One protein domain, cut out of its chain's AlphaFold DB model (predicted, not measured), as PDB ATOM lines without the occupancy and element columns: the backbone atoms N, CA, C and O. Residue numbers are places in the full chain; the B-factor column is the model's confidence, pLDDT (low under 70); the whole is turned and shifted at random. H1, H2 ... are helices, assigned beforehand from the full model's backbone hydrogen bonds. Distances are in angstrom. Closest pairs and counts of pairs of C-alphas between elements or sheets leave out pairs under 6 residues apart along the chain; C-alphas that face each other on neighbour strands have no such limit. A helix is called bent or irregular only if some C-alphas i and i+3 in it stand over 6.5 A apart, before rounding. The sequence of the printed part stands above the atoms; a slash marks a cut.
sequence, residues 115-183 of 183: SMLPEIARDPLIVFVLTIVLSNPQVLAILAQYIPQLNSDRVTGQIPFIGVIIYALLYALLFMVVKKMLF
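What this domain is: This is residues 115 to 183 of the 183 residues of an uncharacterized protein of Magnetococcales bacterium (UniProt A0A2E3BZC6). Two helices, H1 and the longer H3, cross as an X; the short H2 leads away across the end of H1, and the loop of residues 147 to 160 makes one end of a rod. The printed part has 69 residues with three named helices, H1, H2 and H3 in chain order, and no named strand: all helix. It is loose, with a radius of gyration of the C-alphas of 14.3 A and spans of 47 by 19 by 16 A.

Where its parts are: Find C-alpha 119 at (-1.565, 7.371, -46.536); from there H1, residues 119 to 134, runs 23.4 A. H1 is irregular, but only just: C-alphas 120 and 123 are 6.7 A apart. Next come H2, residues 137 to 146, and H3, residues 161 to 182, which runs 31.6 A to C-alpha 182 at (5.334, 5.470, -36.264).

How they stand to each other: Look at Val 127 and Phe 175, the closest C-alphas of H1 and H3, 7.1 A apart: the helices touch, through residues 126 to 130 and 171 to 179 alone, at a steep tilt of 51 degrees, opposite ways. H2 is close to H1 but not clearly touching, about perpendicular at 76 degrees, with C-alphas 134 and 140 closest at 6.7 A. H2 and H3 are apart. In H3 every O i to N i+4 pair is within hydrogen-bond range; in H1 10 of 12 are, in H2 5 of 6.

The domain as a whole: The C-alphas farthest apart, of Met 116 and Val 155, are 47.6 A apart. The printed part has no cut; the link from H2 to H3 is long. Only residue 115 has pLDDT under 70.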
ATOM      1  N   SER A 115       6.177  10.621 -44.324       68.38
ATOM      2  CA  SER A 115       5.225  11.572 -44.917       68.38
ATOM      3  C   SER A 115       5.236  11.540 -46.448       68.38
ATOM      4  O   SER A 115       4.231  11.868 -47.071       68.38
ATOM      5  N   MET A 116       6.327  11.067 -47.062       74.12
ATOM      6  CA  MET A 116       6.425  10.877 -48.514       74.12
ATOM      7  C   MET A 116       5.624   9.667 -49.029       74.12
ATOM      8  O   MET A 116       5.339   9.573 -50.224       74.12
ATOM      9  N   LEU A 117       5.259   8.729 -48.146       74.56
ATOM     10  CA  LEU A 117       4.436   7.572 -48.491       74.56
ATOM     11  C   LEU A 117       2.948   7.955 -48.475       74.56
ATOM     12  O   LEU A 117       2.471   8.470 -47.461       74.56
ATOM     13  N   PRO A 118       2.180   7.653 -49.541       84.50
ATOM     14  CA  PRO A 118       0.752   7.936 -49.563       84.50
ATOM     15  C   PRO A 118       0.042   7.194 -48.424       84.50
ATOM     16  O   PRO A 118       0.292   6.007 -48.196       84.50
ATOM     17  N   GLU A 119      -0.871   7.882 -47.731       82.25
ATOM     18  CA  GLU A 119      -1.565   7.371 -46.536       82.25
ATOM     19  C   GLU A 119      -2.221   6.003 -46.766       82.25
ATOM     20  O   GLU A 119      -2.217   5.144 -45.888       82.25
ATOM     21  N   ILE A 120      -2.708   5.758 -47.984       87.12
ATOM     22  CA  ILE A 120      -3.341   4.493 -48.360       87.12
ATOM     23  C   ILE A 120      -2.358   3.314 -48.444       87.12
ATOM     24  O   ILE A 120      -2.750   2.170 -48.232       87.12
ATOM     25  N   ALA A 121      -1.082   3.573 -48.750       88.12
ATOM     26  CA  ALA A 121      -0.044   2.547 -48.866       88.12
ATOM     27  C   ALA A 121       0.647   2.254 -47.527       88.12
ATOM     28  O   ALA A 121       1.279   1.212 -47.365       88.12
ATOM     29  N   ARG A 122       0.510   3.156 -46.557       85.19
ATOM     30  CA  ARG A 122       1.169   3.099 -45.251       85.19
ATOM     31  C   ARG A 122       0.746   1.880 -44.428       85.19
ATOM     32  O   ARG A 122       1.593   1.078 -44.046       85.19
ATOM     33  N   ASP A 123      -0.555   1.704 -44.205       89.25
ATOM     34  CA  ASP A 123      -1.100   0.561 -43.459       89.25
ATOM     35  C   ASP A 123      -0.719  -0.804 -44.086       89.25
ATOM     36  O   ASP A 123      -0.194  -1.658 -43.364       89.25
ATOM     37  N   PRO A 124      -0.894  -1.043 -45.405       91.94
ATOM     38  CA  PRO A 124      -0.489  -2.310 -46.015       91.94
ATOM     39  C   PRO A 124       1.030  -2.524 -46.022       91.94
ATOM     40  O   PRO A 124       1.472  -3.669 -45.926       91.94
ATOM     41  N   LEU A 125       1.844  -1.463 -46.077       91.38
ATOM     42  CA  LEU A 125       3.302  -1.580 -45.976       91.38
ATOM     43  C   LEU A 125       3.729  -2.030 -44.576       91.38
ATOM     44  O   LEU A 125       4.561  -2.931 -44.456       91.38
ATOM     45  N   ILE A 126       3.120  -1.477 -43.522       90.88
ATOM     46  CA  ILE A 126       3.350  -1.942 -42.147       90.88
ATOM     47  C   ILE A 126       2.988  -3.422 -42.039       90.88
ATOM     48  O   ILE A 126       3.806  -4.217 -41.585       90.88
ATOM     49  N   VAL A 127       1.802  -3.810 -42.516       93.06
ATOM     50  CA  VAL A 127       1.344  -5.210 -42.531       93.06
ATOM     51  C   VAL A 127       2.341  -6.113 -43.268       93.06
ATOM     52  O   VAL A 127       2.685  -7.195 -42.784       93.06
ATOM     53  N   PHE A 128       2.856  -5.668 -44.413       93.56
ATOM     54  CA  PHE A 128       3.833  -6.407 -45.208       93.56
ATOM     55  C   PHE A 128       5.152  -6.627 -44.456       93.56
ATOM     56  O   PHE A 128       5.594  -7.767 -44.306       93.56
ATOM     57  N   VAL A 129       5.744  -5.559 -43.916       91.75
ATOM     58  CA  VAL A 129       6.993  -5.637 -43.139       91.75
ATOM     59  C   VAL A 129       6.810  -6.518 -41.903       91.75
ATOM     60  O   VAL A 129       7.637  -7.385 -41.624       91.75
ATOM     61  N   LEU A 130       5.699  -6.351 -41.190       93.00
ATOM     62  CA  LEU A 130       5.388  -7.105 -39.978       93.00
ATOM     63  C   LEU A 130       5.218  -8.602 -40.285       93.00
ATOM     64  O   LEU A 130       5.689  -9.448 -39.526       93.00
ATOM     65  N   THR A 131       4.643  -8.930 -41.446       92.81
ATOM     66  CA  THR A 131       4.554 -10.309 -41.949       92.81
ATOM     67  C   THR A 131       5.934 -10.890 -42.243       92.81
ATOM     68  O   THR A 131       6.205 -12.017 -41.842       92.81
ATOM     69  N   ILE A 132       6.834 -10.133 -42.880       93.81
ATOM     70  CA  ILE A 132       8.211 -10.586 -43.144       93.81
ATOM     71  C   ILE A 132       8.945 -10.878 -41.833       93.81
ATOM     72  O   ILE A 132       9.554 -11.939 -41.689       93.81
ATOM     73  N   VAL A 133       8.860  -9.965 -40.862       92.19
ATOM     74  CA  VAL A 133       9.525 -10.114 -39.559       92.19
ATOM     75  C   VAL A 133       8.985 -11.328 -38.799       92.19
ATOM     76  O   VAL A 133       9.769 -12.150 -38.324       92.19
ATOM     77  N   LEU A 134       7.660 -11.489 -38.717       89.69
ATOM     78  CA  LEU A 134       7.045 -12.623 -38.021       89.69
ATOM     79  C   LEU A 134       7.168 -13.950 -38.777       89.69
ATOM     80  O   LEU A 134       7.034 -15.007 -38.165       89.69
ATOM     81  N   SER A 135       7.426 -13.914 -40.084       89.12
ATOM     82  CA  SER A 135       7.698 -15.109 -40.883       89.12
ATOM     83  C   SER A 135       9.112 -15.661 -40.655       89.12
ATOM     84  O   SER A 135       9.432 -16.737 -41.166       89.12
ATOM     85  N   ASN A 136       9.973 -14.960 -39.908       92.00
ATOM     86  CA  ASN A 136      11.305 -15.456 -39.590       92.00
ATOM     87  C   ASN A 136      11.210 -16.651 -38.611       92.00
ATOM     88  O   ASN A 136      10.659 -16.504 -37.515       92.00
ATOM     89  N   PRO A 137      11.790 -17.824 -38.943       87.50
ATOM     90  CA  PRO A 137      11.738 -19.012 -38.087       87.50
ATOM     91  C   PRO A 137      12.346 -18.786 -36.697       87.50
ATOM     92  O   PRO A 137      11.912 -19.415 -35.736       87.50
ATOM     93  N   GLN A 138      13.314 -17.877 -36.560       90.88
ATOM     94  CA  GLN A 138      13.897 -17.523 -35.263       90.88
ATOM     95  C   GLN A 138      12.886 -16.796 -34.370       90.88
ATOM     96  O   GLN A 138      12.772 -17.109 -33.188       90.88
ATOM     97  N   VAL A 139      12.118 -15.865 -34.943       90.38
ATOM     98  CA  VAL A 139      11.071 -15.128 -34.223       90.38
ATOM     99  C   VAL A 139       9.971 -16.090 -33.791       90.38
ATOM    100  O   VAL A 139       9.566 -16.078 -32.629       90.38
ATOM    101  N   LEU A 140       9.557 -16.995 -34.682       86.00
ATOM    102  CA  LEU A 140       8.602 -18.054 -34.352       86.00
ATOM    103  C   LEU A 140       9.125 -18.979 -33.248       86.00
ATOM    104  O   LEU A 140       8.377 -19.304 -32.331       86.00
ATOM    105  N   ALA A 141      10.402 -19.364 -33.289       87.62
ATOM    106  CA  ALA A 141      11.010 -20.200 -32.260       87.62
ATOM    107  C   ALA A 141      11.033 -19.507 -30.890       87.62
ATOM    108  O   ALA A 141      10.761 -20.157 -29.882       87.62
ATOM    109  N   ILE A 142      11.317 -18.202 -30.844       90.50
ATOM    110  CA  ILE A 142      11.266 -17.407 -29.609       90.50
ATOM    111  C   ILE A 142       9.822 -17.320 -29.101       90.50
ATOM    112  O   ILE A 142       9.567 -17.619 -27.938       90.50
ATOM    113  N   LEU A 143       8.855 -16.987 -29.960       88.88
ATOM    114  CA  LEU A 143       7.439 -16.922 -29.578       88.88
ATOM    115  C   LEU A 143       6.914 -18.273 -29.067       88.88
ATOM    116  O   LEU A 143       6.183 -18.315 -28.078       88.88
ATOM    117  N   ALA A 144       7.337 -19.378 -29.684       87.62
ATOM    118  CA  ALA A 144       6.973 -20.732 -29.273       87.62
ATOM    119  C   ALA A 144       7.540 -21.134 -27.898       87.62
ATOM    120  O   ALA A 144       6.987 -22.033 -27.264       87.62
ATOM    121  N   GLN A 145       8.601 -20.477 -27.404       90.50
ATOM    122  CA  GLN A 145       9.095 -20.687 -26.032       90.50
ATOM    123  C   GLN A 145       8.136 -20.115 -24.982       90.50
ATOM    124  O   GLN A 145       8.002 -20.689 -23.904       90.50
ATOM    125  N   TYR A 146       7.459 -19.006 -25.296       90.69
ATOM    126  CA  TYR A 146       6.522 -18.345 -24.383       90.69
ATOM    127  C   TYR A 146       5.081 -18.831 -24.554       90.69
ATOM    128  O   TYR A 146       4.309 -18.823 -23.597       90.69
ATOM    129  N   ILE A 147       4.714 -19.260 -25.763       88.31
ATOM    130  CA  ILE A 147       3.367 -19.715 -26.107       88.31
ATOM    131  C   ILE A 147       3.478 -21.114 -26.732       88.31
ATOM    132  O   ILE A 147       3.648 -21.238 -27.948       88.31
ATOM    133  N   PRO A 148       3.354 -22.186 -25.929       83.25
ATOM    134  CA  PRO A 148       3.502 -23.563 -26.404       83.25
ATOM    135  C   PRO A 148       2.542 -23.927 -27.543       83.25
ATOM    136  O   PRO A 148       2.853 -24.784 -28.364       83.25
ATOM    137  N   GLN A 149       1.387 -23.261 -27.618       85.06
ATOM    138  CA  GLN A 149       0.368 -23.467 -28.650       85.06
ATOM    139  C   GLN A 149       0.795 -22.975 -30.044       85.06
ATOM    140  O   GLN A 149       0.136 -23.317 -31.025       85.06
ATOM    141  N   LEU A 150       1.869 -22.181 -30.139       81.44
ATOM    142  CA  LEU A 150       2.475 -21.766 -31.411       81.44
ATOM    143  C   LEU A 150       3.498 -22.775 -31.935       81.44
ATOM    144  O   LEU A 150       3.933 -22.664 -33.079       81.44
ATOM    145  N   ASN A 151       3.897 -23.750 -31.118       82.50
ATOM    146  CA  ASN A 151       4.823 -24.779 -31.553       82.50
ATOM    147  C   ASN A 151       4.086 -25.724 -32.509       82.50
ATOM    148  O   ASN A 151       3.131 -26.395 -32.116       82.50
ATOM    149  N   SER A 152       4.514 -25.760 -33.769       77.69
ATOM    150  CA  SER A 152       4.041 -26.764 -34.718       77.69
ATOM    151  C   SER A 152       4.388 -28.145 -34.174       77.69
ATOM    152  O   SER A 152       5.525 -28.369 -33.743       77.69
ATOM    153  N   ASP A 153       3.433 -29.071 -34.198       79.06
ATOM    154  CA  ASP A 153       3.705 -30.447 -33.796       79.06
ATOM    155  C   ASP A 153       4.881 -30.989 -34.623       79.06
ATOM    156  O   ASP A 153       4.862 -30.965 -35.852       79.06
ATOM    157  N   ARG A 154       5.938 -31.452 -33.948       70.81
ATOM    158  CA  ARG A 154       7.188 -31.871 -34.599       70.81
ATOM    159  C   ARG A 154       6.998 -33.071 -35.521       70.81
ATOM    160  O   ARG A 154       7.839 -33.298 -36.385       70.81
ATOM    161  N   VAL A 155       5.929 -33.840 -35.320       73.44
ATOM    162  CA  VAL A 155       5.648 -35.051 -36.099       73.44
ATOM    163  C   VAL A 155       4.818 -34.732 -37.343       73.44
ATOM    164  O   VAL A 155       5.053 -35.316 -38.398       73.44
ATOM    165  N   THR A 156       3.868 -33.801 -37.244       81.56
ATOM    166  CA  THR A 156       2.901 -33.512 -38.318       81.56
ATOM    167  C   THR A 156       3.099 -32.150 -38.988       81.56
ATOM    168  O   THR A 156       2.517 -31.899 -40.041       81.56
ATOM    169  N   GLY A 157       3.898 -31.258 -38.396       78.12
ATOM    170  CA  GLY A 157       4.076 -29.872 -38.836       78.12
ATOM    171  C   GLY A 157       2.817 -29.012 -38.692       78.12
ATOM    172  O   GLY A 157       2.802 -27.873 -39.155       78.12
ATOM    173  N   GLN A 158       1.750 -29.534 -38.080       83.06
ATOM    174  CA  GLN A 158       0.480 -28.828 -37.974       83.06
ATOM    175  C   GLN A 158       0.492 -27.873 -36.783       83.06
ATOM    176  O   GLN A 158       0.929 -28.216 -35.683       83.06
ATOM    177  N   ILE A 159      -0.015 -26.664 -37.014       83.56
ATOM    178  CA  ILE A 159      -0.289 -25.688 -35.963       83.56
ATOM    179  C   ILE A 159      -1.756 -25.873 -35.564       83.56
ATOM    180  O   ILE A 159      -2.627 -25.859 -36.440       83.56
ATOM    181  N   PRO A 160      -2.069 -26.057 -34.271       88.12
ATOM    182  CA  PRO A 160      -3.451 -26.196 -33.845       88.12
ATOM    183  C   PRO A 160      -4.215 -24.898 -34.133       88.12
ATOM    184  O   PRO A 160      -3.654 -23.805 -34.066       88.12
ATOM    185  N   PHE A 161      -5.519 -24.994 -34.397       88.50
ATOM    186  CA  PHE A 161      -6.360 -23.826 -34.698       88.50
ATOM    187  C   PHE A 161      -6.250 -22.718 -33.633       88.50
ATOM    188  O   PHE A 161      -6.220 -21.533 -33.957       88.50
ATOM    189  N   ILE A 162      -6.097 -23.100 -32.360       89.38
ATOM    190  CA  ILE A 162      -5.868 -22.152 -31.264       89.38
ATOM    191  C   ILE A 162      -4.558 -21.365 -31.422       89.38
ATOM    192  O   ILE A 162      -4.521 -20.177 -31.117       89.38
ATOM    193  N   GLY A 163      -3.503 -21.991 -31.950       88.75
ATOM    194  CA  GLY A 163      -2.240 -21.330 -32.266       88.75
ATOM    195  C   GLY A 163      -2.414 -20.278 -33.359       88.75
ATOM    196  O   GLY A 163      -1.886 -19.178 -33.234       88.75
ATOM    197  N   VAL A 164      -3.236 -20.564 -34.373       89.81
ATOM    198  CA  VAL A 164      -3.573 -19.599 -35.434       89.81
ATOM    199  C   VAL A 164      -4.309 -18.383 -34.865       89.81
ATOM    200  O   VAL A 164      -3.962 -17.251 -35.194       89.81
ATOM    201  N   ILE A 165      -5.282 -18.595 -33.972       93.81
ATOM    202  CA  ILE A 165      -5.996 -17.494 -33.301       93.81
ATOM    203  C   ILE A 165      -5.027 -16.641 -32.481       93.81
ATOM    204  O   ILE A 165      -5.046 -15.415 -32.590       93.81
ATOM    205  N   ILE A 166      -4.174 -17.277 -31.672       91.81
ATOM    206  CA  ILE A 166      -3.201 -16.556 -30.847       91.81
ATOM    207  C   ILE A 166      -2.248 -15.756 -31.733       91.81
ATOM    208  O   ILE A 166      -2.013 -14.584 -31.455       91.81
ATOM    209  N   TYR A 167      -1.757 -16.350 -32.821       90.31
ATOM    210  CA  TYR A 167      -0.884 -15.673 -33.774       90.31
ATOM    211  C   TYR A 167      -1.558 -14.445 -34.401       90.31
ATOM    212  O   TYR A 167      -0.950 -13.378 -34.443       90.31
ATOM    213  N   ALA A 168      -2.825 -14.553 -34.809       91.69
ATOM    214  CA  ALA A 168      -3.588 -13.426 -35.348       91.69
ATOM    215  C   ALA A 168      -3.775 -12.292 -34.320       91.69
ATOM    216  O   ALA A 168      -3.689 -11.113 -34.665       91.69
ATOM    217  N   LEU A 169      -3.990 -12.633 -33.048       94.81
ATOM    218  CA  LEU A 169      -4.141 -11.657 -31.967       94.81
ATOM    219  C   LEU A 169      -2.809 -10.945 -31.671       94.81
ATOM    220  O   LEU A 169      -2.766  -9.722 -31.543       94.81
ATOM    221  N   LEU A 170      -1.710 -11.703 -31.636       92.31
ATOM    222  CA  LEU A 170      -0.347 -11.188 -31.476       92.31
ATOM    223  C   LEU A 170       0.023 -10.245 -32.626       92.31
ATOM    224  O   LEU A 170       0.552  -9.160 -32.394       92.31
ATOM    225  N   TYR A 171      -0.326 -10.637 -33.851       93.50
ATOM    226  CA  TYR A 171      -0.164  -9.824 -35.049       93.50
ATOM    227  C   TYR A 171      -0.919  -8.494 -34.937       93.50
ATOM    228  O   TYR A 171      -0.337  -7.434 -35.164       93.50
ATOM    229  N   ALA A 172      -2.195  -8.525 -34.539       94.44
ATOM    230  CA  ALA A 172      -3.007  -7.321 -34.372       94.44
ATOM    231  C   ALA A 172      -2.446  -6.379 -33.290       94.44
ATOM    232  O   ALA A 172      -2.400  -5.165 -33.492       94.44
ATOM    233  N   LEU A 173      -1.974  -6.931 -32.167       94.81
ATOM    234  CA  LEU A 173      -1.317  -6.163 -31.104       94.81
ATOM    235  C   LEU A 173      -0.031  -5.495 -31.595       94.81
ATOM    236  O   LEU A 173       0.157  -4.298 -31.385       94.81
ATOM    237  N   LEU A 174       0.833  -6.247 -32.278       93.31
ATOM    238  CA  LEU A 174       2.062  -5.717 -32.870       93.31
ATOM    239  C   LEU A 174       1.761  -4.619 -33.888       93.31
ATOM    240  O   LEU A 174       2.404  -3.575 -33.853       93.31
ATOM    241  N   PHE A 175       0.759  -4.819 -34.745       94.06
ATOM    242  CA  PHE A 175       0.322  -3.803 -35.695       94.06
ATOM    243  C   PHE A 175      -0.109  -2.513 -34.986       94.06
ATOM    244  O   PHE A 175       0.341  -1.438 -35.372       94.06
ATOM    245  N   MET A 176      -0.915  -2.600 -33.921       94.06
ATOM    246  CA  MET A 176      -1.315  -1.419 -33.144       94.06
ATOM    247  C   MET A 176      -0.118  -0.707 -32.504       94.06
ATOM    248  O   MET A 176      -0.052   0.520 -32.545       94.06
ATOM    249  N   VAL A 177       0.827  -1.459 -31.930       93.62
ATOM    250  CA  VAL A 177       2.036  -0.890 -31.315       93.62
ATOM    251  C   VAL A 177       2.895  -0.193 -32.365       93.62
ATOM    252  O   VAL A 177       3.272   0.956 -32.169       93.62
ATOM    253  N   VAL A 178       3.168  -0.851 -33.491       91.25
ATOM    254  CA  VAL A 178       3.973  -0.282 -34.581       91.25
ATOM    255  C   VAL A 178       3.293   0.951 -35.171       91.25
ATOM    256  O   VAL A 178       3.952   1.968 -35.361       91.25
ATOM    257  N   LYS A 179       1.973   0.901 -35.385       89.50
ATOM    258  CA  LYS A 179       1.193   2.050 -35.857       89.50
ATOM    259  C   LYS A 179       1.305   3.243 -34.906       89.50
ATOM    260  O   LYS A 179       1.510   4.344 -35.383       89.50
ATOM    261  N   LYS A 180       1.234   3.017 -33.591       90.06
ATOM    262  CA  LYS A 180       1.376   4.066 -32.564       90.06
ATOM    263  C   LYS A 180       2.816   4.574 -32.375       90.06
ATOM    264  O   LYS A 180       3.034   5.627 -31.798       90.06
ATOM    265  N   MET A 181       3.821   3.785 -32.746       86.69
ATOM    266  CA  MET A 181       5.227   4.205 -32.643       86.69
ATOM    267  C   MET A 181       5.672   5.009 -33.864       86.69
ATOM    268  O   MET A 181       6.588   5.816 -33.758       86.69
ATOM    269  N   LEU A 182       5.058   4.753 -35.021       80.75
ATOM    270  CA  LEU A 182       5.334   5.470 -36.264       80.75
ATOM    271  C   LEU A 182       4.487   6.746 -36.418       80.75
ATOM    272  O   LEU A 182       4.865   7.585 -37.233       80.75
ATOM    273  N   PHE A 183       3.378   6.879 -35.674       71.81
ATOM    274  CA  PHE A 183       2.422   8.001 -35.696       71.81
ATOM    275  C   PHE A 183       1.889   8.288 -34.293       71.81
ATOM    276  O   PHE A 183       1.704   9.477 -33.965       71.81
TER     277      PHE A 183